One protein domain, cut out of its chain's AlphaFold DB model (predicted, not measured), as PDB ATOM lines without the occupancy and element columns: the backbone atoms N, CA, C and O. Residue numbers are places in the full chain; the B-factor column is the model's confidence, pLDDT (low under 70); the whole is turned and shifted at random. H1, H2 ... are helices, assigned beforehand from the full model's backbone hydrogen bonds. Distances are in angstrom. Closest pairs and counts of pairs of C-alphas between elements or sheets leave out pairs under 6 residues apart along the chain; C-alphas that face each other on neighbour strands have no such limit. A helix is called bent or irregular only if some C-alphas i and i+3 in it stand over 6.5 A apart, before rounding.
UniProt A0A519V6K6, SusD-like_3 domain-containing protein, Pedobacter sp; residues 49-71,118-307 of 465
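What this domain is: This is residues 49 to 71 and 118 to 307 of the 465 residues of the protein "SusD-like_3 domain-containing protein" of Pedobacter sp (UniProt A0A519V6K6). Five helices, H1, H2, H3, H5 and H6, lie side by side in an up-and-down bundle, each running against the one before it, and H7 packs on H6 at one side, farthest from H1 and H2. H3, the longest helix, runs through the middle; residues 195 to 200, which take in part of the short H4, stick out, as do residues 232 to 237, and the link of residues 259 to 285 loops beyond the end of the bundle where H6 ends and H7 begins. The printed part has 213 residues with seven named helices, H1 to H7 in order, and no named strand; the class is all helix. It is compact, with a radius of gyration of the C-alphas of 18.2 A, and spans 54 by 49 by 33 A.

How they stand to each other: H1, residues 55 to 66, touches H2, residues 133 to 147, with its residues 61 to 65 alone, opposite ways at a shallow tilt of 25 degrees; their closest C-alphas, of Cys 65 and Cys 140, are 5.8 A apart. H3, residues 158 to 183, is the hub and touches four helices. It forms a hairpin with H2, with closest C-alphas of Ile 137 and Lys 172 at 5.4 A. H1 touches H3 with residues 62 to 66 alone, the closest C-alphas being those of Cys 65 and Val 168, 6.8 A apart. H4, residues 199 to 202, touches no helix. H5, residues 209 to 226, touches H3, opposite ways at a shallow tilt of 21 degrees, with closest C-alphas of Ala 166 and Ala 223 at 4.1 A. H5 is irregular, but only just: C-alphas 222 and 225 are 6.9 A apart. H6, residues 243 to 258, forms a hairpin with H5, with closest C-alphas of Thr 224 and Lys 243 at 5.5 A. H3 and H6 only just touch, with 3 pairs of C-alphas within 8 A, the closest those of Phe 170 and Ala 246 at 6.7 A. H7, residues 286 to 305, forms a hairpin with H6; their closest C-alphas, of Ala 258 and Lys 288, are 4.7 A apart. Every O i to N i+4 pair is within hydrogen-bond range in H1, H2, H3, H6 and H7, and 12 of 14 in H5; H4 is too short for such a pair.

Where its parts are: H1 begins at C-alpha 55, (90.897, 160.567, 118.970). H3 measures 37.4 A from first to last C-alpha, H5 27.5 A and H7 29.3 A. H7 ends at C-alpha 305, (68.833, 154.609, 98.168).

The domain as a whole: The C-alphas farthest apart, of Asp 155 and Thr 266, are 54.5 A apart. Residues 72 to 117 are not printed; C-alphas 71 and 118 are 14.4 A apart across the cut. The links H3 to H4, H5 to H6 and H6 to H7 are long. The mean pLDDT of the printed part is 94.7, and no printed residue is under 70.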
ATOM      1  N   ASP A  49      93.818 152.493 129.115       75.38
ATOM      2  CA  ASP A  49      93.543 153.912 129.354       75.38
ATOM      3  C   ASP A  49      94.256 154.818 128.344       75.38
ATOM      4  O   ASP A  49      93.633 155.736 127.813       75.38
ATOM      5  N   ASN A  50      95.512 154.513 127.991       83.62
ATOM      6  CA  ASN A  50      96.252 155.273 126.979       83.62
ATOM      7  C   ASN A  50      95.558 155.240 125.609       83.62
ATOM      8  O   ASN A  50      95.567 156.248 124.900       83.62
ATOM      9  N   ALA A  51      94.905 154.125 125.258       87.50
ATOM     10  CA  ALA A  51      94.209 153.967 123.982       87.50
ATOM     11  C   ALA A  51      92.968 154.868 123.832       87.50
ATOM     12  O   ALA A  51      92.534 155.108 122.712       87.50
ATOM     13  N   PHE A  52      92.412 155.396 124.929       94.12
ATOM     14  CA  PHE A  52      91.208 156.244 124.917       94.12
ATOM     15  C   PHE A  52      91.466 157.666 125.442       94.12
ATOM     16  O   PHE A  52      90.546 158.364 125.877       94.12
ATOM     17  N   THR A  53      92.722 158.115 125.382       90.69
ATOM     18  CA  THR A  53      93.116 159.481 125.760       90.69
ATOM     19  C   THR A  53      92.749 160.518 124.699       90.69
ATOM     20  O   THR A  53      92.239 161.584 125.040       90.69
ATOM     21  N   MET A  54      92.991 160.206 123.424       93.75
ATOM     22  CA  MET A  54      92.799 161.108 122.283       93.75
ATOM     23  C   MET A  54      92.196 160.362 121.092       93.75
ATOM     24  O   MET A  54      92.365 159.144 120.965       93.75
ATOM     25  N   ARG A  55      91.546 161.096 120.180       95.88
ATOM     26  CA  ARG A  55      90.897 160.567 118.970       95.88
ATOM     27  C   ARG A  55      91.823 159.635 118.190       95.88
ATOM     28  O   ARG A  55      91.392 158.567 117.772       95.88
ATOM     29  N   THR A  56      93.083 160.023 117.986       95.19
ATOM     30  CA  THR A  56      94.046 159.264 117.165       95.19
ATOM     31  C   THR A  56      94.373 157.889 117.737       95.19
ATOM     32  O   THR A  56      94.543 156.937 116.980       95.19
ATOM     33  N   GLU A  57      94.456 157.757 119.060       94.62
ATOM     34  CA  GLU A  57      94.706 156.464 119.704       94.62
ATOM     35  C   GLU A  57      93.439 155.607 119.719       94.62
ATOM     36  O   GLU A  57      93.491 154.414 119.403       94.62
ATOM     37  N   ALA A  58      92.285 156.236 119.954       96.50
ATOM     38  CA  ALA A  58      90.996 155.559 119.892       96.50
ATOM     39  C   ALA A  58      90.708 155.026 118.476       96.50
ATOM     40  O   ALA A  58      90.179 153.927 118.329       96.50
ATOM     41  N   GLU A  59      91.127 155.735 117.426       96.62
ATOM     42  CA  GLU A  59      91.016 155.284 116.033       96.62
ATOM     43  C   GLU A  59      91.847 154.022 115.751       96.62
ATOM     44  O   GLU A  59      91.378 153.092 115.094       96.62
ATOM     45  N   LYS A  60      93.063 153.923 116.298       95.50
ATOM     46  CA  LYS A  60      93.863 152.690 116.189       95.50
ATOM     47  C   LYS A  60      93.173 151.524 116.894       95.50
ATOM     48  O   LYS A  60      93.188 150.393 116.396       95.50
ATOM     49  N   TYR A  61      92.539 151.788 118.038       96.69
ATOM     50  CA  TYR A  61      91.750 150.776 118.729       96.69
ATOM     51  C   TYR A  61      90.518 150.370 117.905       96.69
ATOM     52  O   TYR A  61      90.239 149.179 117.771       96.69
ATOM     53  N   LEU A  62      89.833 151.322 117.270       97.12
ATOM     54  CA  LEU A  62      88.741 151.038 116.338       97.12
ATOM     55  C   LEU A  62      89.194 150.075 115.230       97.12
ATOM     56  O   LEU A  62      88.536 149.066 114.987       97.12
ATOM     57  N   PHE A  63      90.352 150.307 114.606       95.12
ATOM     58  CA  PHE A  63      90.898 149.381 113.604       95.12
ATOM     59  C   PHE A  63      91.260 148.009 114.181       95.12
ATOM     60  O   PHE A  63      91.117 146.990 113.501       95.12
ATOM     61  N   THR A  64      91.644 147.948 115.456       95.38
ATOM     62  CA  THR A  64      91.806 146.671 116.159       95.38
ATOM     63  C   THR A  64      90.479 145.921 116.228       95.38
ATOM     64  O   THR A  64      90.466 144.724 115.942       95.38
ATOM     65  N   CYS A  65      89.356 146.596 116.504       96.94
ATOM     66  CA  CYS A  65      88.028 145.978 116.440       96.94
ATOM     67  C   CYS A  65      87.723 145.419 115.044       96.94
ATOM     68  O   CYS A  65      87.204 144.311 114.970       96.94
ATOM     69  N   TYR A  66      88.088 146.109 113.956       96.25
ATOM     70  CA  TYR A  66      87.927 145.609 112.577       96.25
ATOM     71  C   TYR A  66      88.826 144.415 112.242       96.25
ATOM     72  O   TYR A  66      88.452 143.579 111.426       96.25
ATOM     73  N   SER A  67      90.008 144.300 112.853       94.19
ATOM     74  CA  SER A  67      91.003 143.274 112.492       94.19
ATOM     75  C   SER A  67      90.538 141.822 112.701       94.19
ATOM     76  O   SER A  67      91.157 140.897 112.176       94.19
ATOM     77  N   PHE A  68      89.442 141.613 113.438       94.44
ATOM     78  CA  PHE A  68      88.860 140.298 113.720       94.44
ATOM     79  C   PHE A  68      87.902 139.797 112.628       94.44
ATOM     80  O   PHE A  68      87.424 138.669 112.739       94.44
ATOM     81  N   LEU A  69      87.624 140.585 111.579       92.69
ATOM     82  CA  LEU A  69      86.805 140.124 110.454       92.69
ATOM     83  C   LEU A  69      87.431 138.872 109.801       92.69
ATOM     84  O   LEU A  69      88.608 138.930 109.427       92.69
ATOM     85  N   PRO A  70      86.663 137.775 109.640       88.25
ATOM     86  CA  PRO A  70      87.120 136.556 108.971       88.25
ATOM     87  C   PRO A  70      87.537 136.774 107.515       88.25
ATOM     88  O   PRO A  70      87.056 137.695 106.849       88.25
ATOM     89  N   LYS A  71      88.417 135.906 107.003       85.62
ATOM     90  CA  LYS A  71      88.921 135.982 105.624       85.62
ATOM     91  C   LYS A  71      88.127 135.138 104.633       85.62
ATOM     92  O   LYS A  71      88.624 134.156 104.090       85.62
ATOM     93  N   TRP A 118      86.312 130.126 117.268       91.25
ATOM     94  CA  TRP A 118      86.267 130.464 118.690       91.25
ATOM     95  C   TRP A 118      87.605 131.018 119.187       91.25
ATOM     96  O   TRP A 118      87.657 132.072 119.825       91.25
ATOM     97  N   VAL A 119      88.695 130.313 118.870       88.94
ATOM     98  CA  VAL A 119      90.065 130.682 119.268       88.94
ATOM     99  C   VAL A 119      90.890 131.269 118.121       88.94
ATOM    100  O   VAL A 119      91.962 131.810 118.381       88.94
ATOM    101  N   GLY A 120      90.375 131.216 116.888       88.88
ATOM    102  CA  GLY A 120      91.058 131.674 115.682       88.88
ATOM    103  C   GLY A 120      92.080 130.647 115.210       88.88
ATOM    104  O   GLY A 120      93.272 130.898 115.238       88.88
ATOM    105  N   ASN A 121      91.651 129.444 114.844       89.31
ATOM    106  CA  ASN A 121      92.532 128.457 114.223       89.31
ATOM    107  C   ASN A 121      92.013 128.140 112.824       89.31
ATOM    108  O   ASN A 121      91.040 127.398 112.684       89.31
ATOM    109  N   TYR A 122      92.651 128.733 111.813       86.06
ATOM    110  CA  TYR A 122      92.262 128.639 110.401       86.06
ATOM    111  C   TYR A 122      90.862 129.191 110.077       86.06
ATOM    112  O   TYR A 122      90.337 128.913 109.008       86.06
ATOM    113  N   HIS A 123      90.243 129.952 110.989       86.38
ATOM    114  CA  HIS A 123      88.907 130.525 110.780       86.38
ATOM    115  C   HIS A 123      88.615 131.737 111.689       86.38
ATOM    116  O   HIS A 123      87.520 131.875 112.227       86.38
ATOM    117  N   GLY A 124      89.621 132.573 111.950       84.94
ATOM    118  CA  GLY A 124      89.509 133.805 112.743       84.94
ATOM    119  C   GLY A 124      89.788 135.050 111.901       84.94
ATOM    120  O   GLY A 124      89.691 135.013 110.684       84.94
ATOM    121  N   GLY A 125      90.165 136.153 112.540       87.50
ATOM    122  CA  GLY A 125      90.685 137.336 111.845       87.50
ATOM    123  C   GLY A 125      92.208 137.468 111.931       87.50
ATOM    124  O   GLY A 125      92.918 136.585 112.427       87.50
ATOM    125  N   GLY A 126      92.713 138.627 111.515       87.06
ATOM    126  CA  GLY A 126      94.110 139.020 111.671       87.06
ATOM    127  C   GLY A 126      95.118 138.178 110.870       87.06
ATOM    128  O   GLY A 126      94.759 137.372 110.002       87.06
ATOM    129  N   PRO A 127      96.425 138.366 111.119       83.81
ATOM    130  CA  PRO A 127      97.473 137.608 110.443       83.81
ATOM    131  C   PRO A 127      97.334 136.094 110.678       83.81
ATOM    132  O   PRO A 127      97.270 135.630 111.816       83.81
ATOM    133  N   GLY A 128      97.283 135.325 109.584       79.94
ATOM    134  CA  GLY A 128      97.135 133.863 109.612       79.94
ATOM    135  C   GLY A 128      95.849 133.332 110.261       79.94
ATOM    136  O   GLY A 128      95.846 132.178 110.685       79.94
ATOM    137  N   ASP A 129      94.807 134.162 110.390       80.50
ATOM    138  CA  ASP A 129      93.482 133.797 110.925       80.50
ATOM    139  C   ASP A 129      93.530 133.355 112.393       80.50
ATOM    140  O   ASP A 129      92.737 132.527 112.849       80.50
ATOM    141  N   ARG A 130      94.495 133.930 113.131       85.50
ATOM    142  CA  ARG A 130      94.826 133.594 114.524       85.50
ATOM    143  C   ARG A 130      94.047 134.378 115.572       85.50
ATOM    144  O   ARG A 130      94.224 134.170 116.775       85.50
ATOM    145  N   PHE A 131      93.222 135.329 115.145       92.56
ATOM    146  CA  PHE A 131      92.466 136.175 116.057       92.56
ATOM    147  C   PHE A 131      91.072 135.584 116.278       92.56
ATOM    148  O   PHE A 131      90.196 135.697 115.424       92.56
ATOM    149  N   GLY A 132      90.871 134.935 117.428       94.12
ATOM    150  CA  GLY A 132      89.582 134.341 117.798       94.12
ATOM    151  C   GLY A 132      88.474 135.370 118.010       94.12
ATOM    152  O   GLY A 132      88.701 136.436 118.587       94.12
ATOM    153  N   LEU A 133      87.257 135.031 117.590       94.69
ATOM    154  CA  LEU A 133      86.142 135.983 117.547       94.69
ATOM    155  C   LEU A 133      85.670 136.443 118.933       94.69
ATOM    156  O   LEU A 133      85.276 137.597 119.083       94.69
ATOM    157  N   TRP A 134      85.807 135.617 119.977       94.88
ATOM    158  CA  TRP A 134      85.521 136.050 121.354       94.88
ATOM    159  C   TRP A 134      86.474 137.134 121.856       94.88
ATOM    160  O   TRP A 134      86.068 138.010 122.617       94.88
ATOM    161  N   LYS A 135      87.732 137.131 121.392       94.81
ATOM    162  CA  LYS A 135      88.661 138.237 121.664       94.81
ATOM    163  C   LYS A 135      88.229 139.500 120.915       94.81
ATOM    164  O   LYS A 135      88.318 140.588 121.475       94.81
ATOM    165  N   GLY A 136      87.705 139.351 119.696       95.62
ATOM    166  CA  GLY A 136      87.098 140.446 118.938       95.62
ATOM    167  C   GLY A 136      85.919 141.074 119.679       95.62
ATOM    168  O   GLY A 136      85.877 142.290 119.842       95.62
ATOM    169  N   ILE A 137      85.016 140.248 120.215       97.25
ATOM    170  CA  ILE A 137      83.882 140.691 121.041       97.25
ATOM    171  C   ILE A 137      84.366 141.412 122.304       97.25
ATOM    172  O   ILE A 137      83.867 142.496 122.600       97.25
ATOM    173  N   ARG A 138      85.379 140.875 123.002       95.81
ATOM    174  CA  ARG A 138      85.993 141.540 124.165       95.81
ATOM    175  C   ARG A 138      86.515 142.934 123.804       95.81
ATOM    176  O   ARG A 138      86.197 143.902 124.483       95.81
ATOM    177  N   ASN A 139      87.260 143.057 122.703       96.94
ATOM    178  CA  ASN A 139      87.763 144.353 122.236       96.94
ATOM    179  C   ASN A 139      86.623 145.311 121.864       96.94
ATOM    180  O   ASN A 139      86.681 146.489 122.201       96.94
ATOM    181  N   CYS A 140      85.553 144.819 121.231       98.44
ATOM    182  CA  CYS A 140      84.375 145.642 120.956       98.44
ATOM    183  C   CYS A 140      83.738 146.162 122.251       98.44
ATOM    184  O   CYS A 140      83.416 147.342 122.336       98.44
ATOM    185  N   ASN A 141      83.598 145.317 123.275       97.81
ATOM    186  CA  ASN A 141      83.066 145.730 124.574       97.81
ATOM    187  C   ASN A 141      83.958 146.791 125.235       97.81
ATOM    188  O   ASN A 141      83.438 147.824 125.641       97.81
ATOM    189  N   ILE A 142      85.287 146.598 125.249       96.69
ATOM    190  CA  ILE A 142      86.235 147.590 125.797       96.69
ATOM    191  C   ILE A 142      86.076 148.932 125.071       96.69
ATOM    192  O   ILE A 142      85.988 149.979 125.711       96.69
ATOM    193  N   PHE A 143      86.020 148.916 123.738       98.00
ATOM    194  CA  PHE A 143      85.846 150.137 122.956       98.00
ATOM    195  C   PHE A 143      84.524 150.834 123.276       98.00
ATOM    196  O   PHE A 143      84.511 152.034 123.528       98.00
ATOM    197  N   LEU A 144      83.414 150.093 123.307       98.06
ATOM    198  CA  LEU A 144      82.095 150.654 123.593       98.06
ATOM    199  C   LEU A 144      82.012 151.219 125.016       98.06
ATOM    200  O   LEU A 144      81.463 152.301 125.187       98.06
ATOM    201  N   GLU A 145      82.571 150.530 126.011       95.81
ATOM    202  CA  GLU A 145      82.640 150.994 127.404       95.81
ATOM    203  C   GLU A 145      83.399 152.326 127.517       95.81
ATOM    204  O   GLU A 145      82.956 153.231 128.219       95.81
ATOM    205  N   ASN A 146      84.509 152.485 126.787       96.25
ATOM    206  CA  ASN A 146      85.338 153.689 126.863       96.25
ATOM    207  C   ASN A 146      84.839 154.844 125.983       96.25
ATOM    208  O   ASN A 146      84.922 155.994 126.391       96.25
ATOM    209  N   VAL A 147      84.328 154.569 124.781       97.12
ATOM    210  CA  VAL A 147      83.899 155.611 123.829       97.12
ATOM    211  C   VAL A 147      82.476 156.099 124.111       97.12
ATOM    212  O   VAL A 147      82.127 157.211 123.720       97.12
ATOM    213  N   LYS A 148      81.642 155.331 124.825       96.38
ATOM    214  CA  LYS A 148      80.351 155.837 125.331       96.38
ATOM    215  C   LYS A 148      80.514 156.805 126.504       96.38
ATOM    216  O   LYS A 148      79.633 157.628 126.725       96.38
ATOM    217  N   ASP A 149      81.622 156.725 127.234       95.50
ATOM    218  CA  ASP A 149      81.965 157.701 128.262       95.50
ATOM    219  C   ASP A 149      82.467 158.996 127.599       95.50
ATOM    220  O   ASP A 149      83.583 159.073 127.081       95.50
ATOM    221  N   GLU A 150      81.628 160.032 127.593       93.19
ATOM    222  CA  GLU A 150      81.957 161.339 127.007       93.19
ATOM    223  C   GLU A 150      83.082 162.075 127.751       93.19
ATOM    224  O   GLU A 150      83.680 163.003 127.203       93.19
ATOM    225  N   SER A 151      83.420 161.656 128.977       93.56
ATOM    226  CA  SER A 151      84.590 162.186 129.684       93.56
ATOM    227  C   SER A 151      85.914 161.688 129.085       93.56
ATOM    228  O   SER A 151      86.951 162.332 129.275       93.56
ATOM    229  N   LYS A 152      85.876 160.594 128.308       93.31
ATOM    230  CA  LYS A 152      87.009 160.009 127.580       93.31
ATOM    231  C   LYS A 152      87.011 160.423 126.107       93.31
ATOM    232  O   LYS A 152      85.970 160.718 125.512       93.31
ATOM    233  N   VAL A 153      88.200 160.423 125.494       94.19
ATOM    234  CA  VAL A 153      88.415 160.825 124.087       94.19
ATOM    235  C   VAL A 153      87.791 162.200 123.775       94.19
ATOM    236  O   VAL A 153      86.969 162.345 122.872       94.19
ATOM    237  N   ARG A 154      88.092 163.221 124.585       93.19
ATOM    238  CA  ARG A 154      87.361 164.511 124.586       93.19
ATOM    239  C   ARG A 154      87.429 165.291 123.266       93.19
ATOM    240  O   ARG A 154      86.610 166.174 123.040       93.19
ATOM    241  N   ASP A 155      88.406 164.985 122.424       95.81
ATOM    242  CA  ASP A 155      88.628 165.558 121.095       95.81
ATOM    243  C   ASP A 155      87.852 164.837 119.970       95.81
ATOM    244  O   ASP A 155      87.871 165.289 118.824       95.81
ATOM    245  N   LEU A 156      87.138 163.745 120.277       96.88
ATOM    246  CA  LEU A 156      86.267 163.038 119.335       96.88
ATOM    247  C   LEU A 156      84.937 163.779 119.162       96.88
ATOM    248  O   LEU A 156      84.175 163.938 120.122       96.88
ATOM    249  N   ARG A 157      84.636 164.195 117.927       97.12
ATOM    250  CA  ARG A 157      83.404 164.933 117.619       97.12
ATOM    251  C   ARG A 157      82.157 164.070 117.883       97.12
ATOM    252  O   ARG A 157      82.223 162.859 117.674       97.12
ATOM    253  N   PRO A 158      81.014 164.649 118.297       97.19
ATOM    254  CA  PRO A 158      79.817 163.869 118.629       97.19
ATOM    255  C   PRO A 158      79.281 162.994 117.485       97.19
ATOM    256  O   PRO A 158      78.900 161.848 117.717       97.19
ATOM    257  N   ASP A 159      79.287 163.501 116.251       96.56
ATOM    258  CA  ASP A 159      78.872 162.767 115.047       96.56
ATOM    259  C   ASP A 159      79.795 161.574 114.766       96.56
ATOM    260  O   ASP A 159      79.344 160.457 114.510       96.56
ATOM    261  N   GLU A 160      81.100 161.799 114.889       97.12
ATOM    262  CA  GLU A 160      82.120 160.774 114.706       97.12
ATOM    263  C   GLU A 160      82.054 159.711 115.807       97.12
ATOM    264  O   GLU A 160      82.125 158.517 115.521       97.12
ATOM    265  N   ARG A 161      81.823 160.128 117.056       98.38
ATOM    266  CA  ARG A 161      81.596 159.236 118.197       98.38
ATOM    267  C   ARG A 161      80.386 158.339 117.973       98.38
ATOM    268  O   ARG A 161      80.494 157.126 118.146       98.38
ATOM    269  N   ALA A 162      79.253 158.914 117.568       98.56
ATOM    270  CA  ALA A 162      78.037 158.158 117.289       98.56
ATOM    271  C   ALA A 162      78.261 157.127 116.172       98.56
ATOM    272  O   ALA A 162      77.867 155.966 116.314       98.56
ATOM    273  N   ARG A 163      78.963 157.526 115.103       98.31
ATOM    274  CA  ARG A 163      79.351 156.632 114.006       98.31
ATOM    275  C   ARG A 163      80.253 155.494 114.493       98.31
ATOM    276  O   ARG A 163      79.954 154.337 114.219       98.31
ATOM    277  N   TRP A 164      81.308 155.790 115.252       98.62
ATOM    278  CA  TRP A 164      82.244 154.776 115.751       98.62
ATOM    279  C   TRP A 164      81.580 153.784 116.709       98.62
ATOM    280  O   TRP A 164      81.833 152.582 116.632       98.62
ATOM    281  N   ILE A 165      80.696 154.266 117.587       98.81
ATOM    282  CA  ILE A 165      79.885 153.408 118.459       98.81
ATOM    283  C   ILE A 165      79.021 152.470 117.613       98.81
ATOM    284  O   ILE A 165      78.969 151.273 117.897       98.81
ATOM    285  N   ALA A 166      78.366 152.976 116.569       98.88
ATOM    286  CA  ALA A 166      77.569 152.147 115.676       98.88
ATOM    287  C   ALA A 166      78.406 151.127 114.891       98.88
ATOM    288  O   ALA A 166      78.035 149.957 114.839       98.88
ATOM    289  N   GLU A 167      79.558 151.527 114.352       98.75
ATOM    290  CA  GLU A 167      80.485 150.630 113.654       98.75
ATOM    291  C   GLU A 167      80.923 149.466 114.554       98.75
ATOM    292  O   GLU A 167      80.826 148.303 114.160       98.75
ATOM    293  N   VAL A 168      81.330 149.746 115.794       98.75
ATOM    294  CA  VAL A 168      81.765 148.698 116.731       98.75
ATOM    295  C   VAL A 168      80.598 147.863 117.258       98.75
ATOM    296  O   VAL A 168      80.754 146.660 117.472       98.75
ATOM    297  N   THR A 169      79.413 148.454 117.413       98.88
ATOM    298  CA  THR A 169      78.196 147.710 117.775       98.88
ATOM    299  C   THR A 169      77.822 146.721 116.666       98.88
ATOM    300  O   THR A 169      77.547 145.554 116.954       98.88
ATOM    301  N   PHE A 170      77.922 147.132 115.396       98.81
ATOM    302  CA  PHE A 170      77.794 146.231 114.252       98.81
ATOM    303  C   PHE A 170      78.866 145.136 114.265       98.81
ATOM    304  O   PHE A 170      78.523 143.972 114.098       98.81
ATOM    305  N   LEU A 171      80.147 145.461 114.485       98.50
ATOM    306  CA  LEU A 171      81.220 144.455 114.504       98.50
ATOM    307  C   LEU A 171      80.986 143.408 115.598       98.50
ATOM    308  O   LEU A 171      81.092 142.209 115.344       98.50
ATOM    309  N   LYS A 172      80.578 143.843 116.796       98.62
ATOM    310  CA  LYS A 172      80.164 142.946 117.878       98.62
ATOM    311  C   LYS A 172      79.021 142.027 117.441       98.62
ATOM    312  O   LYS A 172      79.095 140.824 117.695       98.62
ATOM    313  N   ALA A 173      77.994 142.565 116.780       98.69
ATOM    314  CA  ALA A 173      76.889 141.775 116.240       98.69
ATOM    315  C   ALA A 173      77.373 140.776 115.179       98.69
ATOM    316  O   ALA A 173      77.025 139.598 115.230       98.69
ATOM    317  N   TYR A 174      78.233 141.220 114.263       97.69
ATOM    318  CA  TYR A 174      78.795 140.415 113.185       97.69
ATOM    319  C   TYR A 174      79.623 139.239 113.717       97.69
ATOM    320  O   TYR A 174      79.492 138.121 113.224       97.69
ATOM    321  N   TYR A 175      80.414 139.441 114.775       97.69
ATOM    322  CA  TYR A 175      81.176 138.360 115.406       97.69
ATOM    323  C   TYR A 175      80.280 137.328 116.092       97.69
ATOM    324  O   TYR A 175      80.516 136.130 115.938       97.69
ATOM    325  N   HIS A 176      79.217 137.759 116.778       98.19
ATOM    326  CA  HIS A 176      78.221 136.828 117.320       98.19
ATOM    327  C   HIS A 176      77.476 136.086 116.202       98.19
ATOM    328  O   HIS A 176      77.304 134.876 116.297       98.19
ATOM    329  N   TYR A 177      77.091 136.771 115.121       97.44
ATOM    330  CA  TYR A 177      76.481 136.155 113.938       97.44
ATOM    331  C   TYR A 177      77.373 135.074 113.333       97.44
ATOM    332  O   TYR A 177      76.915 133.969 113.051       97.44
ATOM    333  N   TYR A 178      78.660 135.365 113.179       93.94
ATOM    334  CA  TYR A 178      79.607 134.425 112.604       93.94
ATOM    335  C   TYR A 178      79.813 133.199 113.506       93.94
ATOM    336  O   TYR A 178      79.809 132.072 113.022       93.94
ATOM    337  N   LEU A 179      79.901 133.391 114.824       95.94
ATOM    338  CA  LEU A 179      79.938 132.290 115.791       95.94
ATOM    339  C   LEU A 179      78.640 131.458 115.771       95.94
ATOM    340  O   LEU A 179      78.707 130.230 115.752       95.94
ATOM    341  N   LEU A 180      77.475 132.107 115.709       97.00
ATOM    342  CA  LEU A 180      76.164 131.452 115.639       97.00
ATOM    343  C   LEU A 180      76.040 130.563 114.392       97.00
ATOM    344  O   LEU A 180      75.544 129.444 114.487       97.00
ATOM    345  N   ARG A 181      76.551 131.012 113.235       93.00
ATOM    346  CA  ARG A 181      76.591 130.208 111.998       93.00
ATOM    347  C   ARG A 181      77.391 128.915 112.149       93.00
ATOM    348  O   ARG A 181      77.019 127.906 111.563       93.00
ATOM    349  N   MET A 182      78.495 128.959 112.894       89.81
ATOM    350  CA  MET A 182      79.429 127.832 113.005       89.81
ATOM    351  C   MET A 182      79.037 126.841 114.096       89.81
ATOM    352  O   MET A 182      79.260 125.641 113.956       89.81
ATOM    353  N   TYR A 183      78.485 127.341 115.202       92.88
ATOM    354  CA  TYR A 183      78.286 126.553 116.419       92.88
ATOM    355  C   TYR A 183      76.818 126.403 116.825       92.88
ATOM    356  O   TYR A 183      76.533 125.678 117.783       92.88
ATOM    357  N   GLY A 184      75.899 127.082 116.131       95.00
ATOM    358  CA  GLY A 184      74.521 127.233 116.573       95.00
ATOM    359  C   GLY A 184      74.470 128.016 117.896       95.00
ATOM    360  O   GLY A 184      75.130 129.046 118.008       95.00
ATOM    361  N   PRO A 185      73.723 127.553 118.908       96.56
ATOM    362  CA  PRO A 185      73.658 128.128 120.248       96.56
ATOM    363  C   PRO A 185      75.037 128.461 120.832       96.56
ATOM    364  O   PRO A 185      75.892 127.580 121.002       96.56
ATOM    365  N   ILE A 186      75.228 129.733 121.183       96.75
ATOM    366  CA  ILE A 186      76.460 130.289 121.756       96.75
ATOM    367  C   ILE A 186      76.159 131.059 123.047       96.75
ATOM    368  O   ILE A 186      75.017 131.455 123.274       96.75
ATOM    369  N   PRO A 187      77.156 131.284 123.919       95.44
ATOM    370  CA  PRO A 187      77.027 132.257 125.000       95.44
ATOM    371  C   PRO A 187      76.749 133.656 124.445       95.44
ATOM    372  O   PRO A 187      77.193 133.980 123.348       95.44
ATOM    373  N   LEU A 188      76.053 134.505 125.194       94.94
ATOM    374  CA  LEU A 188      75.885 135.915 124.838       94.94
ATOM    375  C   LEU A 188      76.712 136.761 125.800       94.94
ATOM    376  O   LEU A 188      76.418 136.815 126.989       94.94
ATOM    377  N   VAL A 189      77.776 137.384 125.286       91.69
ATOM    378  CA  VAL A 189      78.719 138.178 126.090       91.69
ATOM    379  C   VAL A 189      78.514 139.653 125.767       91.69
ATOM    380  O   VAL A 189      79.062 140.201 124.803       91.69
ATOM    381  N   ASP A 190      77.662 140.296 126.557       89.50
ATOM    382  CA  ASP A 190      77.281 141.694 126.384       89.50
ATOM    383  C   ASP A 190      78.300 142.678 126.973       89.50
ATOM    384  O   ASP A 190      78.479 143.766 126.428       89.50
ATOM    385  N   THR A 191      79.010 142.268 128.014       90.62
ATOM    386  CA  THR A 191      79.982 143.058 128.766       90.62
ATOM    387  C   THR A 191      81.235 142.236 129.028       90.62
ATOM    388  O   THR A 191      81.258 141.011 128.867       90.62
ATOM    389  N   ASN A 192      82.332 142.908 129.365       89.50
ATOM    390  CA  ASN A 192      83.556 142.200 129.703       89.50
ATOM    391  C   ASN A 192      83.492 141.598 131.102       89.50
ATOM    392  O   ASN A 192      83.211 142.282 132.080       89.50
ATOM    393  N   ILE A 193      83.867 140.324 131.195       87.25
ATOM    394  CA  ILE A 193      84.117 139.678 132.479       87.25
ATOM    395  C   ILE A 193      85.484 140.140 132.999       87.25
ATOM    396  O   ILE A 193      86.489 140.095 132.264       87.25
ATOM    397  N   ASP A 194      85.501 140.578 134.259       85.12
ATOM    398  CA  ASP A 194      86.711 140.996 134.962       85.12
ATOM    399  C   ASP A 194      87.720 139.842 135.045       85.12
ATOM    400  O   ASP A 194      87.357 138.670 135.143       85.12
ATOM    401  N   VAL A 195      89.010 140.170 135.009       83.06
ATOM    402  CA  VAL A 195      90.084 139.169 135.115       83.06
ATOM    403  C   VAL A 195      90.153 138.525 136.501       83.06
ATOM    404  O   VAL A 195      90.686 137.430 136.639       83.06
ATOM    405  N   SER A 196      89.609 139.201 137.513       86.38
ATOM    406  CA  SER A 196      89.478 138.734 138.891       86.38
ATOM    407  C   SER A 196      88.150 138.018 139.166       86.38
ATOM    408  O   SER A 196      87.894 137.615 140.302       86.38
ATOM    409  N   ALA A 197      87.301 137.840 138.145       86.12
ATOM    410  CA  ALA A 197      86.026 137.152 138.286       86.12
ATOM    411  C   ALA A 197      86.205 135.698 138.748       86.12
ATOM    412  O   ALA A 197      87.144 135.000 138.359       86.12
ATOM    413  N   THR A 198      85.270 135.234 139.576       87.38
ATOM    414  CA  THR A 198      85.227 133.849 140.048       87.38
ATOM    415  C   THR A 198      84.972 132.879 138.896       87.38
ATOM    416  O   THR A 198      84.452 133.249 137.841       87.38
ATOM    417  N   GLU A 199      85.296 131.604 139.117       85.69
ATOM    418  CA  GLU A 199      85.073 130.549 138.127       85.69
ATOM    419  C   GLU A 199      83.605 130.467 137.664       85.69
ATOM    420  O   GLU A 199      83.333 130.316 136.473       85.69
ATOM    421  N   ASP A 200      82.654 130.642 138.580       82.12
ATOM    422  CA  ASP A 200      81.226 130.609 138.254       82.12
ATOM    423  C   ASP A 200      80.807 131.760 137.327       82.12
ATOM    424  O   ASP A 200      79.970 131.569 136.447       82.12
ATOM    425  N   ASN A 201      81.443 132.930 137.452       82.75
ATOM    426  CA  ASN A 201      81.149 134.094 136.614       82.75
ATOM    427  C   ASN A 201      81.721 133.963 135.192       82.75
ATOM    428  O   ASN A 201      81.199 134.583 134.268       82.75
ATOM    429  N   VAL A 202      82.781 133.169 134.991       86.00
ATOM    430  CA  VAL A 202      83.371 132.939 133.655       86.00
ATOM    431  C   VAL A 202      82.725 131.768 132.907       86.00
ATOM    432  O   VAL A 202      82.868 131.662 131.686       86.00
ATOM    433  N   ARG A 203      81.986 130.895 133.603       87.06
ATOM    434  CA  ARG A 203      81.268 129.747 133.025       87.06
ATOM    435  C   ARG A 203      79.907 130.160 132.450       87.06
ATOM    436  O   ARG A 203      78.854 129.730 132.913       87.06
ATOM    437  N   ILE A 204      79.932 130.984 131.403       90.25
ATOM    438  CA  ILE A 204      78.712 131.437 130.721       90.25
ATOM    439  C   ILE A 204      78.117 130.299 129.883       90.25
ATOM    440  O   ILE A 204      78.794 129.689 129.050       90.25
ATOM    441  N   LYS A 205      76.827 130.027 130.097       92.81
ATOM    442  CA  LYS A 205      76.070 129.012 129.356       92.81
ATOM    443  C   LYS A 205      75.748 129.480 127.938       92.81
ATOM    444  O   LYS A 205      75.706 130.673 127.647       92.81
ATOM    445  N   ARG A 206      75.513 128.518 127.047       95.06
ATOM    446  CA  ARG A 206      74.971 128.801 125.713       95.06
ATOM    447  C   ARG A 206      73.519 129.233 125.853       95.06
ATOM    448  O   ARG A 206      72.779 128.607 126.604       95.06
ATOM    449  N   MET A 207      73.127 130.248 125.098       96.75
ATOM    450  CA  MET A 207      71.734 130.667 125.018       96.75
ATOM    451  C   MET A 207      71.041 129.955 123.854       96.75
ATOM    452  O   MET A 207      71.711 129.620 122.867       96.75
ATOM    453  N   PRO A 208      69.719 129.725 123.928       97.38
ATOM    454  CA  PRO A 208      68.951 129.186 122.814       97.38
ATOM    455  C   PRO A 208      69.180 129.958 121.508       97.38
ATOM    456  O   PRO A 208      69.429 131.167 121.503       97.38
ATOM    457  N   PHE A 209      69.082 129.257 120.380       97.94
ATOM    458  CA  PHE A 209      69.359 129.806 119.054       97.94
ATOM    459  C   PHE A 209      68.536 131.070 118.759       97.94
ATOM    460  O   PHE A 209      69.094 132.080 118.335       97.94
ATOM    461  N   ASP A 210      67.233 131.051 119.047       97.69
ATOM    462  CA  ASP A 210      66.347 132.195 118.792       97.69
ATOM    463  C   ASP A 210      66.649 133.399 119.705       97.69
ATOM    464  O   ASP A 210      66.492 134.551 119.291       97.69
ATOM    465  N   GLU A 211      67.168 133.164 120.913       98.25
ATOM    466  CA  GLU A 211      67.654 134.240 121.786       98.25
ATOM    467  C   GLU A 211      68.940 134.863 121.233       98.25
ATOM    468  O   GLU A 211      69.083 136.087 121.226       98.25
ATOM    469  N   CYS A 212      69.839 134.042 120.678       98.50
ATOM    470  CA  CYS A 212      71.027 134.534 119.984       98.50
ATOM    471  C   CYS A 212      70.647 135.395 118.771       98.50
ATOM    472  O   CYS A 212      71.174 136.497 118.609       98.50
ATOM    473  N   VAL A 213      69.703 134.928 117.946       98.69
ATOM    474  CA  VAL A 213      69.175 135.682 116.796       98.69
ATOM    475  C   VAL A 213      68.589 137.019 117.248       98.69
ATOM    476  O   VAL A 213      68.907 138.057 116.669       98.69
ATOM    477  N   THR A 214      67.786 137.012 118.311       98.62
ATOM    478  CA  THR A 214      67.160 138.223 118.860       98.62
ATOM    479  C   THR A 214      68.206 139.232 119.328       98.62
ATOM    480  O   THR A 214      68.140 140.409 118.971       98.62
ATOM    481  N   TYR A 215      69.211 138.779 120.081       98.69
ATOM    482  CA  TYR A 215      70.286 139.638 120.570       98.69
ATOM    483  C   TYR A 215      71.105 140.258 119.433       98.69
ATOM    484  O   TYR A 215      71.347 141.465 119.426       98.69
ATOM    485  N   ILE A 216      71.496 139.457 118.439       98.88
ATOM    486  CA  ILE A 216      72.266 139.951 117.293       98.88
ATOM    487  C   ILE A 216      71.428 140.943 116.479       98.88
ATOM    488  O   ILE A 216      71.931 142.008 116.125       98.88
ATOM    489  N   SER A 217      70.151 140.636 116.218       98.75
ATOM    490  CA  SER A 217      69.244 141.554 115.520       98.75
ATOM    491  C   SER A 217      69.136 142.889 116.254       98.75
ATOM    492  O   SER A 217      69.223 143.935 115.617       98.75
ATOM    493  N   LYS A 218      69.006 142.864 117.585       98.81
ATOM    494  CA  LYS A 218      68.943 144.075 118.411       98.81
ATOM    495  C   LYS A 218      70.200 144.937 118.260       98.81
ATOM    496  O   LYS A 218      70.080 146.139 118.064       98.81
ATOM    497  N   LEU A 219      71.394 144.342 118.296       98.81
ATOM    498  CA  LEU A 219      72.642 145.091 118.094       98.81
ATOM    499  C   LEU A 219      72.721 145.724 116.694       98.81
ATOM    500  O   LEU A 219      73.205 146.845 116.545       98.81
ATOM    501  N   LEU A 220      72.236 145.026 115.662       98.88
ATOM    502  CA  LEU A 220      72.172 145.570 114.301       98.88
ATOM    503  C   LEU A 220      71.186 146.745 114.220       98.88
ATOM    504  O   LEU A 220      71.492 147.754 113.583       98.88
ATOM    505  N   ASP A 221      70.049 146.655 114.911       98.81
ATOM    506  CA  ASP A 221      69.072 147.744 115.013       98.81
ATOM    507  C   ASP A 221      69.624 148.958 115.770       98.81
ATOM    508  O   ASP A 221      69.399 150.090 115.351       98.81
ATOM    509  N   GLU A 222      70.402 148.746 116.833       98.62
ATOM    510  CA  GLU A 222      71.080 149.815 117.580       98.62
ATOM    511  C   GLU A 222      72.165 150.521 116.750       98.62
ATOM    512  O   GLU A 222      72.336 151.736 116.855       98.62
ATOM    513  N   ALA A 223      72.899 149.781 115.915       98.75
ATOM    514  CA  ALA A 223      73.953 150.338 115.067       98.75
ATOM    515  C   ALA A 223      73.392 151.164 113.894       98.75
ATOM    516  O   ALA A 223      73.893 152.243 113.581       98.75
ATOM    517  N   THR A 224      72.338 150.665 113.244       98.75
ATOM    518  CA  THR A 224      71.819 151.161 111.955       98.75
ATOM    519  C   THR A 224      71.589 152.686 111.869       98.75
ATOM    520  O   THR A 224      71.982 153.270 110.854       98.75
ATOM    521  N   PRO A 225      70.995 153.375 112.867       98.44
ATOM    522  CA  PRO A 225      70.659 154.798 112.757       98.44
ATOM    523  C   PRO A 225      71.859 155.728 112.563       98.44
ATOM    524  O   PRO A 225      71.737 156.722 111.850       98.44
ATOM    525  N   ASN A 226      73.009 155.398 113.160       98.44
ATOM    526  CA  ASN A 226      74.205 156.249 113.146       98.44
ATOM    527  C   ASN A 226      75.251 155.804 112.109       98.44
ATOM    528  O   ASN A 226      76.337 156.382 112.038       98.44
ATOM    529  N   LEU A 227      74.942 154.788 111.298       98.50
ATOM    530  CA  LEU A 227      75.787 154.396 110.173       98.50
ATOM    531  C   LEU A 227      75.492 155.270 108.944       98.50
ATOM    532  O   LEU A 227      74.323 155.531 108.630       98.50
ATOM    533  N   PRO A 228      76.529 155.691 108.199       97.56
ATOM    534  CA  PRO A 228      76.336 156.464 106.983       97.56
ATOM    535  C   PRO A 228      75.718 155.591 105.883       97.56
ATOM    536  O   PRO A 228      75.945 154.382 105.839       97.56
ATOM    537  N   ASN A 229      74.960 156.191 104.963       96.69
ATOM    538  CA  ASN A 229      74.435 155.456 103.802       96.69
ATOM    539  C   ASN A 229      75.562 155.078 102.824       96.69
ATOM    540  O   ASN A 229      75.552 153.981 102.276       96.69
ATOM    541  N   ILE A 230      76.546 155.968 102.650       95.62
ATOM    542  CA  ILE A 230      77.709 155.794 101.772       95.62
ATOM    543  C   ILE A 230      78.993 156.234 102.479       95.62
ATOM    544  O   ILE A 230      78.958 157.089 103.363       95.62
ATOM    545  N   ILE A 231      80.134 155.693 102.054       95.19
ATOM    546  CA  ILE A 231      81.452 156.195 102.459       95.19
ATOM    547  C   ILE A 231      81.849 157.346 101.530       95.19
ATOM    548  O   ILE A 231      82.011 157.147 100.326       95.19
ATOM    549  N   THR A 232      82.002 158.548 102.088       91.81
ATOM    550  CA  THR A 232      82.366 159.759 101.333       91.81
ATOM    551  C   THR A 232      83.871 159.857 101.093       91.81
ATOM    552  O   THR A 232      84.286 160.108  99.960       91.81
ATOM    553  N   ASP A 233      84.700 159.600 102.111       92.69
ATOM    554  CA  ASP A 233      86.153 159.495 101.944       92.69
ATOM    555  C   ASP A 233      86.527 158.119 101.385       92.69
ATOM    556  O   ASP A 233      86.799 157.148 102.094       92.69
ATOM    557  N   ARG A 234      86.556 158.036 100.056       89.56
ATOM    558  CA  ARG A 234      86.900 156.796  99.362       89.56
ATOM    559  C   ARG A 234      88.392 156.445  99.432       89.56
ATOM    560  O   ARG A 234      88.765 155.341  99.047       89.56
ATOM    561  N   THR A 235      89.259 157.351  99.869       88.69
ATOM    562  CA  THR A 235      90.705 157.101  99.898       88.69
ATOM    563  C   THR A 235      91.110 156.389 101.178       88.69
ATOM    564  O   THR A 235      91.932 155.475 101.122       88.69
ATOM    565  N   THR A 236      90.531 156.779 102.314       90.00
ATOM    566  CA  THR A 236      90.967 156.282 103.628       90.00
ATOM    567  C   THR A 236      89.932 155.410 104.341       90.00
ATOM    568  O   THR A 236      90.307 154.623 105.208       90.00
ATOM    569  N   GLU A 237      88.652 155.483 103.960       92.56
ATOM    570  CA  GLU A 237      87.561 154.852 104.715       92.56
ATOM    571  C   GLU A 237      86.835 153.712 103.981       92.56
ATOM    572  O   GLU A 237      85.907 153.118 104.538       92.56
ATOM    573  N   LEU A 238      87.220 153.365 102.745       90.94
ATOM    574  CA  LEU A 238      86.594 152.236 102.043       90.94
ATOM    575  C   LEU A 238      86.739 150.928 102.833       90.94
ATOM    576  O   LEU A 238      87.803 150.604 103.356       90.94
ATOM    577  N   GLY A 239      85.648 150.162 102.888       90.88
ATOM    578  CA  GLY A 239      85.541 148.931 103.678       90.88
ATOM    579  C   GLY A 239      84.943 149.131 105.074       90.88
ATOM    580  O   GLY A 239      84.557 148.144 105.706       90.88
ATOM    581  N   ARG A 240      84.795 150.385 105.532       95.62
ATOM    582  CA  ARG A 240      84.007 150.716 106.726       95.62
ATOM    583  C   ARG A 240      82.529 150.376 106.543       95.62
ATOM    584  O   ARG A 240      82.034 150.202 105.431       95.62
ATOM    585  N   ILE A 241      81.832 150.266 107.669       97.00
ATOM    586  CA  ILE A 241      80.452 149.784 107.700       97.00
ATOM    587  C   ILE A 241      79.505 150.925 107.345       97.00
ATOM    588  O   ILE A 241      79.600 152.022 107.893       97.00
ATOM    589  N   THR A 242      78.569 150.642 106.445       97.62
ATOM    590  CA  THR A 242      77.473 151.543 106.084       97.62
ATOM    591  C   THR A 242      76.135 150.950 106.514       97.62
ATOM    592  O   THR A 242      76.021 149.772 106.866       97.62
ATOM    593  N   LYS A 243      75.088 151.773 106.489       98.56
ATOM    594  CA  LYS A 243      73.726 151.363 106.833       98.56
ATOM    595  C   LYS A 243      73.217 150.187 105.977       98.56
ATOM    596  O   LYS A 243      72.714 149.234 106.574       98.56
ATOM    597  N   PRO A 244      73.396 150.170 104.637       98.25
ATOM    598  CA  PRO A 244      73.066 148.995 103.825       98.25
ATOM    599  C   PRO A 244      73.758 147.709 104.293       98.25
ATOM    600  O   PRO A 244      73.132 146.652 104.298       98.25
ATOM    601  N   VAL A 245      75.014 147.785 104.758       98.00
ATOM    602  CA  VAL A 245      75.742 146.612 105.275       98.00
ATOM    603  C   VAL A 245      75.069 146.048 106.523       98.00
ATOM    604  O   VAL A 245      74.818 144.845 106.589       98.00
ATOM    605  N   ALA A 246      74.733 146.897 107.497       98.69
ATOM    606  CA  ALA A 246      74.065 146.460 108.725       98.69
ATOM    607  C   ALA A 246      72.716 145.783 108.445       98.69
ATOM    608  O   ALA A 246      72.448 144.693 108.959       98.69
ATOM    609  N   LEU A 247      71.910 146.385 107.571       98.75
ATOM    610  CA  LEU A 247      70.609 145.853 107.174       98.75
ATOM    611  C   LEU A 247      70.736 144.541 106.389       98.75
ATOM    612  O   LEU A 247      69.997 143.595 106.658       98.75
ATOM    613  N   ALA A 248      71.713 144.433 105.486       98.50
ATOM    614  CA  ALA A 248      71.973 143.203 104.741       98.50
ATOM    615  C   ALA A 248      72.412 142.049 105.658       98.50
ATOM    616  O   ALA A 248      71.954 140.917 105.491       98.50
ATOM    617  N   ILE A 249      73.259 142.313 106.660       98.50
ATOM    618  CA  ILE A 249      73.628 141.295 107.655       98.50
ATOM    619  C   ILE A 249      72.417 140.885 108.501       98.50
ATOM    620  O   ILE A 249      72.244 139.692 108.756       98.50
ATOM    621  N   LYS A 250      71.541 141.825 108.879       98.81
ATOM    622  CA  LYS A 250      70.292 141.500 109.586       98.81
ATOM    623  C   LYS A 250      69.383 140.607 108.739       98.81
ATOM    624  O   LYS A 250      68.886 139.602 109.243       98.81
ATOM    625  N   ALA A 251      69.221 140.917 107.453       98.75
ATOM    626  CA  ALA A 251      68.466 140.077 106.527       98.75
ATOM    627  C   ALA A 251      69.052 138.655 106.442       98.75
ATOM    628  O   ALA A 251      68.316 137.678 106.573       98.75
ATOM    629  N   LYS A 252      70.384 138.518 106.329       98.44
ATOM    630  CA  LYS A 252      71.063 137.208 106.324       98.44
ATOM    631  C   LYS A 252      70.874 136.425 107.627       98.44
ATOM    632  O   LYS A 252      70.688 135.210 107.582       98.44
ATOM    633  N   LEU A 253      70.922 137.093 108.780       98.75
ATOM    634  CA  LEU A 253      70.667 136.479 110.086       98.75
ATOM    635  C   LEU A 253      69.240 135.919 110.177       98.75
ATOM    636  O   LEU A 253      69.055 134.773 110.582       98.75
ATOM    637  N   LEU A 254      68.241 136.718 109.800       98.69
ATOM    638  CA  LEU A 254      66.834 136.320 109.884       98.69
ATOM    639  C   LEU A 254      66.489 135.233 108.862       98.69
ATOM    640  O   LEU A 254      65.768 134.296 109.195       98.69
ATOM    641  N   LEU A 255      67.068 135.293 107.660       98.56
ATOM    642  CA  LEU A 255      66.942 134.230 106.663       98.56
ATOM    643  C   LEU A 255      67.534 132.908 107.166       98.56
ATOM    644  O   LEU A 255      66.907 131.860 107.033       98.56
ATOM    645  N   MET A 256      68.710 132.954 107.801       97.62
ATOM    646  CA  MET A 256      69.291 131.778 108.447       97.62
ATOM    647  C   MET A 256      68.331 131.216 109.501       97.62
ATOM    648  O   MET A 256      68.051 130.021 109.486       97.62
ATOM    649  N   ALA A 257      67.767 132.061 110.365       98.12
ATOM    650  CA  ALA A 257      66.821 131.628 111.390       98.12
ATOM    651  C   ALA A 257      65.505 131.057 110.827       98.12
ATOM    652  O   ALA A 257      64.895 130.199 111.462       98.12
ATOM    653  N   ALA A 258      65.070 131.514 109.650       98.12
ATOM    654  CA  ALA A 258      63.883 131.015 108.960       98.12
ATOM    655  C   ALA A 258      64.111 129.687 108.224       98.12
ATOM    656  O   ALA A 258      63.147 128.958 107.978       98.12
ATOM    657  N   SER A 259      65.367 129.377 107.884       96.62
ATOM    658  CA  SER A 259      65.735 128.207 107.084       96.62
ATOM    659  C   SER A 259      65.277 126.880 107.713       96.62
ATOM    660  O   SER A 259      65.207 126.777 108.941       96.62
ATOM    661  N   PRO A 260      65.046 125.823 106.907       95.81
ATOM    662  CA  PRO A 260      64.647 124.511 107.423       95.81
ATOM    663  C   PRO A 260      65.625 123.924 108.442       95.81
ATOM    664  O   PRO A 260      65.221 123.133 109.284       95.81
ATOM    665  N   LEU A 261      66.898 124.335 108.397       94.00
ATOM    666  CA  LEU A 261      67.901 123.902 109.360       94.00
ATOM    667  C   LEU A 261      67.562 124.370 110.782       94.00
ATOM    668  O   LEU A 261      67.737 123.600 111.718       94.00
ATOM    669  N   PHE A 262      67.042 125.590 110.950       96.19
ATOM    670  CA  PHE A 262      66.816 126.217 112.260       96.19
ATOM    671  C   PHE A 262      65.347 126.561 112.552       96.19
ATOM    672  O   PHE A 262      65.055 127.193 113.565       96.19
ATOM    673  N   ASN A 263      64.411 126.163 111.691       96.62
ATOM    674  CA  ASN A 263      62.988 126.463 111.828       96.62
ATOM    675  C   ASN A 263      62.144 125.183 111.789       96.62
ATOM    676  O   ASN A 263      61.551 124.847 110.765       96.62
ATOM    677  N   GLY A 264      62.096 124.470 112.917       94.06
ATOM    678  CA  GLY A 264      61.306 123.243 113.049       94.06
ATOM    679  C   GLY A 264      62.067 121.948 112.765       94.06
ATOM    680  O   GLY A 264      61.441 120.918 112.526       94.06
ATOM    681  N   ASN A 265      63.402 121.976 112.780       95.31
ATOM    682  CA  ASN A 265      64.201 120.776 112.552       95.31
ATOM    683  C   ASN A 265      64.162 119.840 113.771       95.31
ATOM    684  O   ASN A 265      64.697 120.150 114.840       95.31
ATOM    685  N   THR A 266      63.558 118.665 113.600       95.00
ATOM    686  CA  THR A 266      63.425 117.658 114.658       95.00
ATOM    687  C   THR A 266      64.735 116.962 115.014       95.00
ATOM    688  O   THR A 266      64.819 116.392 116.105       95.00
ATOM    689  N   ASP A 267      65.771 117.047 114.176       94.94
ATOM    690  CA  ASP A 267      67.087 116.460 114.463       94.94
ATOM    691  C   ASP A 267      67.724 117.060 115.727       94.94
ATOM    692  O   ASP A 267      68.499 116.402 116.420       94.94
ATOM    693  N   TYR A 268      67.341 118.289 116.090       95.62
ATOM    694  CA  TYR A 268      67.820 118.960 117.297       95.62
ATOM    695  C   TYR A 268      66.997 118.675 118.561       95.62
ATOM    696  O   TYR A 268      67.283 119.245 119.611       95.62
ATOM    697  N   THR A 269      66.006 117.778 118.522       94.31
ATOM    698  CA  THR A 269      65.125 117.499 119.679       94.31
ATOM    699  C   THR A 269      65.890 117.050 120.931       94.31
ATOM    700  O   THR A 269      65.515 117.388 122.057       94.31
ATOM    701  N   SER A 270      66.975 116.294 120.753       95.00
ATOM    702  CA  SER A 270      67.848 115.837 121.841       95.00
ATOM    703  C   SER A 270      68.963 116.829 122.190       95.00
ATOM    704  O   SER A 270      69.700 116.598 123.148       95.00
ATOM    705  N   PHE A 271      69.091 117.937 121.453       94.62
ATOM    706  CA  PHE A 271      70.138 118.934 121.649       94.62
ATOM    707  C   PHE A 271      69.746 119.908 122.768       94.62
ATOM    708  O   PHE A 271      69.193 120.992 122.549       94.62
ATOM    709  N   LYS A 272      70.019 119.476 123.997       95.44
ATOM    710  CA  LYS A 272      69.721 120.204 125.228       95.44
ATOM    711  C   LYS A 272      70.997 120.530 125.985       95.44
ATOM    712  O   LYS A 272      72.007 119.839 125.838       95.44
ATOM    713  N   ASP A 273      70.952 121.583 126.787       93.69
ATOM    714  CA  ASP A 273      72.018 121.846 127.746       93.69
ATOM    715  C   ASP A 273      71.939 120.899 128.961       93.69
ATOM    716  O   ASP A 273      71.079 120.019 129.049       93.69
ATOM    717  N   HIS A 274      72.867 121.075 129.905       90.56
ATOM    718  CA  HIS A 274      72.931 120.277 131.130       90.56
ATOM    719  C   HIS A 274      71.671 120.404 132.007       90.56
ATOM    720  O   HIS A 274      71.355 119.483 132.758       90.56
ATOM    721  N   ASP A 275      70.935 121.511 131.899       93.19
ATOM    722  CA  ASP A 275      69.731 121.766 132.691       93.19
ATOM    723  C   ASP A 275      68.454 121.300 131.969       93.19
ATOM    724  O   ASP A 275      67.345 121.443 132.486       93.19
ATOM    725  N   GLY A 276      68.591 120.708 130.778       94.19
ATOM    726  CA  GLY A 276      67.484 120.198 129.975       94.19
ATOM    727  C   GLY A 276      66.792 121.254 129.110       94.19
ATOM    728  O   GLY A 276      65.752 120.953 128.511       94.19
ATOM    729  N   VAL A 277      67.352 122.462 128.999       95.12
ATOM    730  CA  VAL A 277      66.839 123.522 128.122       95.12
ATOM    731  C   VAL A 277      67.108 123.137 126.672       95.12
ATOM    732  O   VAL A 277      68.226 122.781 126.303       95.12
ATOM    733  N   SER A 278      66.073 123.203 125.833       95.44
ATOM    734  CA  SER A 278      66.214 122.945 124.395       95.44
ATOM    735  C   SER A 278      66.861 124.150 123.732       95.44
ATOM    736  O   SER A 278      66.344 125.259 123.829       95.44
ATOM    737  N   LEU A 279      67.996 123.941 123.065       96.88
ATOM    738  CA  LEU A 279      68.761 125.056 122.506       96.88
ATOM    739  C   LEU A 279      68.346 125.411 121.073       96.88
ATOM    740  O   LEU A 279      68.739 126.460 120.570       96.88
ATOM    741  N   PHE A 280      67.537 124.575 120.426       96.69
ATOM    742  CA  PHE A 280      66.998 124.822 119.093       96.69
ATOM    743  C   PHE A 280      65.469 124.731 119.084       96.69
ATOM    744  O   PHE A 280      64.897 123.922 119.820       96.69
ATOM    745  N   PRO A 281      64.800 125.518 118.226       91.81
ATOM    746  CA  PRO A 281      63.362 125.417 118.036       91.81
ATOM    747  C   PRO A 281      63.017 124.183 117.190       91.81
ATOM    748  O   PRO A 281      63.461 124.031 116.051       91.81
ATOM    749  N   THR A 282      62.174 123.311 117.737       89.50
ATOM    750  CA  THR A 282      61.680 122.107 117.047       89.50
ATOM    751  C   THR A 282      60.315 122.310 116.391       89.50
ATOM    752  O   THR A 282      59.891 121.480 115.593       89.50
ATOM    753  N   ALA A 283      59.634 123.423 116.679       93.38
ATOM    754  CA  ALA A 283      58.383 123.802 116.036       93.38
ATOM    755  C   ALA A 283      58.636 124.767 114.872       93.38
ATOM    756  O   ALA A 283      59.391 125.732 115.003       93.38
ATOM    757  N   PHE A 284      57.974 124.514 113.745       97.00
ATOM    758  CA  PHE A 284      57.985 125.414 112.598       97.00
ATOM    759  C   PHE A 284      57.229 126.715 112.906       97.00
ATOM    760  O   PHE A 284      56.147 126.692 113.495       97.00
ATOM    761  N   SER A 285      57.767 127.842 112.441       97.62
ATOM    762  CA  SER A 285      57.116 129.149 112.465       97.62
ATOM    763  C   SER A 285      57.179 129.816 111.090       97.62
ATOM    764  O   SER A 285      58.259 130.110 110.566       97.62
ATOM    765  N   ALA A 286      56.006 130.090 110.511       97.81
ATOM    766  CA  ALA A 286      55.884 130.830 109.255       97.81
ATOM    767  C   ALA A 286      56.326 132.298 109.400       97.81
ATOM    768  O   ALA A 286      56.854 132.882 108.453       97.81
ATOM    769  N   ASP A 287      56.181 132.879 110.595       98.19
ATOM    770  CA  ASP A 287      56.531 134.277 110.858       98.19
ATOM    771  C   ASP A 287      58.024 134.552 110.652       98.19
ATOM    772  O   ASP A 287      58.389 135.649 110.229       98.19
ATOM    773  N   LYS A 288      58.900 133.557 110.862       98.06
ATOM    774  CA  LYS A 288      60.341 133.716 110.600       98.06
ATOM    775  C   LYS A 288      60.625 134.032 109.128       98.06
ATOM    776  O   LYS A 288      61.467 134.881 108.844       98.06
ATOM    777  N   TRP A 289      59.895 133.413 108.196       98.38
ATOM    778  CA  TRP A 289      60.028 133.702 106.762       98.38
ATOM    779  C   TRP A 289      59.537 135.100 106.409       98.38
ATOM    780  O   TRP A 289      60.184 135.791 105.625       98.38
ATOM    781  N   LYS A 290      58.440 135.544 107.032       98.50
ATOM    782  CA  LYS A 290      57.942 136.912 106.868       98.50
ATOM    783  C   LYS A 290      58.968 137.938 107.357       98.50
ATOM    784  O   LYS A 290      59.324 138.836 106.607       98.50
ATOM    785  N   LEU A 291      59.509 137.757 108.564       98.44
ATOM    786  CA  LEU A 291      60.545 138.636 109.121       98.44
ATOM    787  C   LEU A 291      61.804 138.682 108.245       98.44
ATOM    788  O   LEU A 291      62.389 139.750 108.067       98.44
ATOM    789  N   ALA A 292      62.219 137.541 107.688       98.31
ATOM    790  CA  ALA A 292      63.347 137.475 106.764       98.31
ATOM    791  C   ALA A 292      63.072 138.244 105.461       98.31
ATOM    792  O   ALA A 292      63.926 139.016 105.023       98.31
ATOM    793  N   ALA A 293      61.886 138.073 104.869       98.56
ATOM    794  CA  ALA A 293      61.480 138.776 103.653       98.56
ATOM    795  C   ALA A 293      61.374 140.294 103.873       98.56
ATOM    796  O   ALA A 293      61.931 141.068 103.092       98.56
ATOM    797  N   ASP A 294      60.739 140.722 104.968       98.75
ATOM    798  CA  ASP A 294      60.606 142.134 105.336       98.75
ATOM    799  C   ASP A 294      61.991 142.780 105.534       98.75
ATOM    800  O   ASP A 294      62.273 143.854 105.000       98.75
ATOM    801  N   ALA A 295      62.903 142.100 106.240       98.56
ATOM    802  CA  ALA A 295      64.268 142.584 106.436       98.56
ATOM    803  C   ALA A 295      65.073 142.647 105.128       98.56
ATOM    804  O   ALA A 295      65.836 143.594 104.929       98.56
ATOM    805  N   ALA A 296      64.899 141.674 104.228       98.56
ATOM    806  CA  ALA A 296      65.537 141.688 102.915       98.56
ATOM    807  C   ALA A 296      65.058 142.877 102.071       98.56
ATOM    808  O   ALA A 296      65.886 143.572 101.488       98.56
ATOM    809  N   LYS A 297      63.751 143.174 102.072       98.62
ATOM    810  CA  LYS A 297      63.200 144.346 101.375       98.62
ATOM    811  C   LYS A 297      63.797 145.651 101.901       98.62
ATOM    812  O   LYS A 297      64.251 146.470 101.111       98.62
ATOM    813  N   VAL A 298      63.870 145.812 103.225       98.56
ATOM    814  CA  VAL A 298      64.490 146.993 103.852       98.56
ATOM    815  C   VAL A 298      65.969 147.125 103.471       98.56
ATOM    816  O   VAL A 298      66.444 148.233 103.226       98.56
ATOM    817  N   ALA A 299      66.708 146.013 103.405       98.25
ATOM    818  CA  ALA A 299      68.110 146.025 102.995       98.25
ATOM    819  C   ALA A 299      68.287 146.431 101.522       98.25
ATOM    820  O   ALA A 299      69.173 147.234 101.228       98.25
ATOM    821  N   ILE A 300      67.438 145.917 100.625       97.94
ATOM    822  CA  ILE A 300      67.425 146.278  99.200       97.94
ATOM    823  C   ILE A 300      67.134 147.773  99.040       97.94
ATOM    824  O   ILE A 300      67.930 148.484  98.438       97.94
ATOM    825  N   ASP A 301      66.072 148.274  99.674       98.25
ATOM    826  CA  ASP A 301      65.676 149.686  99.577       98.25
ATOM    827  C   ASP A 301      66.776 150.629 100.078       98.25
ATOM    828  O   ASP A 301      67.040 151.681  99.487       98.25
ATOM    829  N   ALA A 302      67.449 150.254 101.169       98.00
ATOM    830  CA  ALA A 302      68.563 151.024 101.704       98.00
ATOM    831  C   ALA A 302      69.776 151.020 100.763       98.00
ATOM    832  O   ALA A 302      70.433 152.054 100.626       98.00
ATOM    833  N   ALA A 303      70.073 149.886 100.123       97.31
ATOM    834  CA  ALA A 303      71.149 149.770  99.144       97.31
ATOM    835  C   ALA A 303      70.867 150.617  97.894       97.31
ATOM    836  O   ALA A 303      71.713 151.418  97.498       97.31
ATOM    837  N   GLU A 304      69.663 150.527  97.329       96.81
ATOM    838  CA  GLU A 304      69.248 151.333  96.174       96.81
ATOM    839  C   GLU A 304      69.259 152.832  96.495       96.81
ATOM    840  O   GLU A 304      69.789 153.636  95.729       96.81
ATOM    841  N   THR A 305      68.771 153.218  97.681       96.94
ATOM    842  CA  THR A 305      68.833 154.609  98.168       96.94
ATOM    843  C   THR A 305      70.277 155.105  98.312       96.94
ATOM    844  O   THR A 305      70.554 156.289  98.117       96.94
ATOM    845  N   ALA A 306      71.213 154.215  98.650       95.94
ATOM    846  CA  ALA A 306      72.642 154.514  98.707       95.94
ATOM    847  C   ALA A 306      73.321 154.525  97.321       95.94
ATOM    848  O   ALA A 306      74.509 154.835  97.231       95.94
ATOM    849  N   GLY A 307      72.579 154.236  96.248       94.88
ATOM    850  CA  GLY A 307      73.059 154.234  94.867       94.88
ATOM    851  C   GLY A 307      73.599 152.888  94.384       94.88
ATOM    852  O   GLY A 307      74.172 152.839  93.295       94.88
TER     853      GLY A 307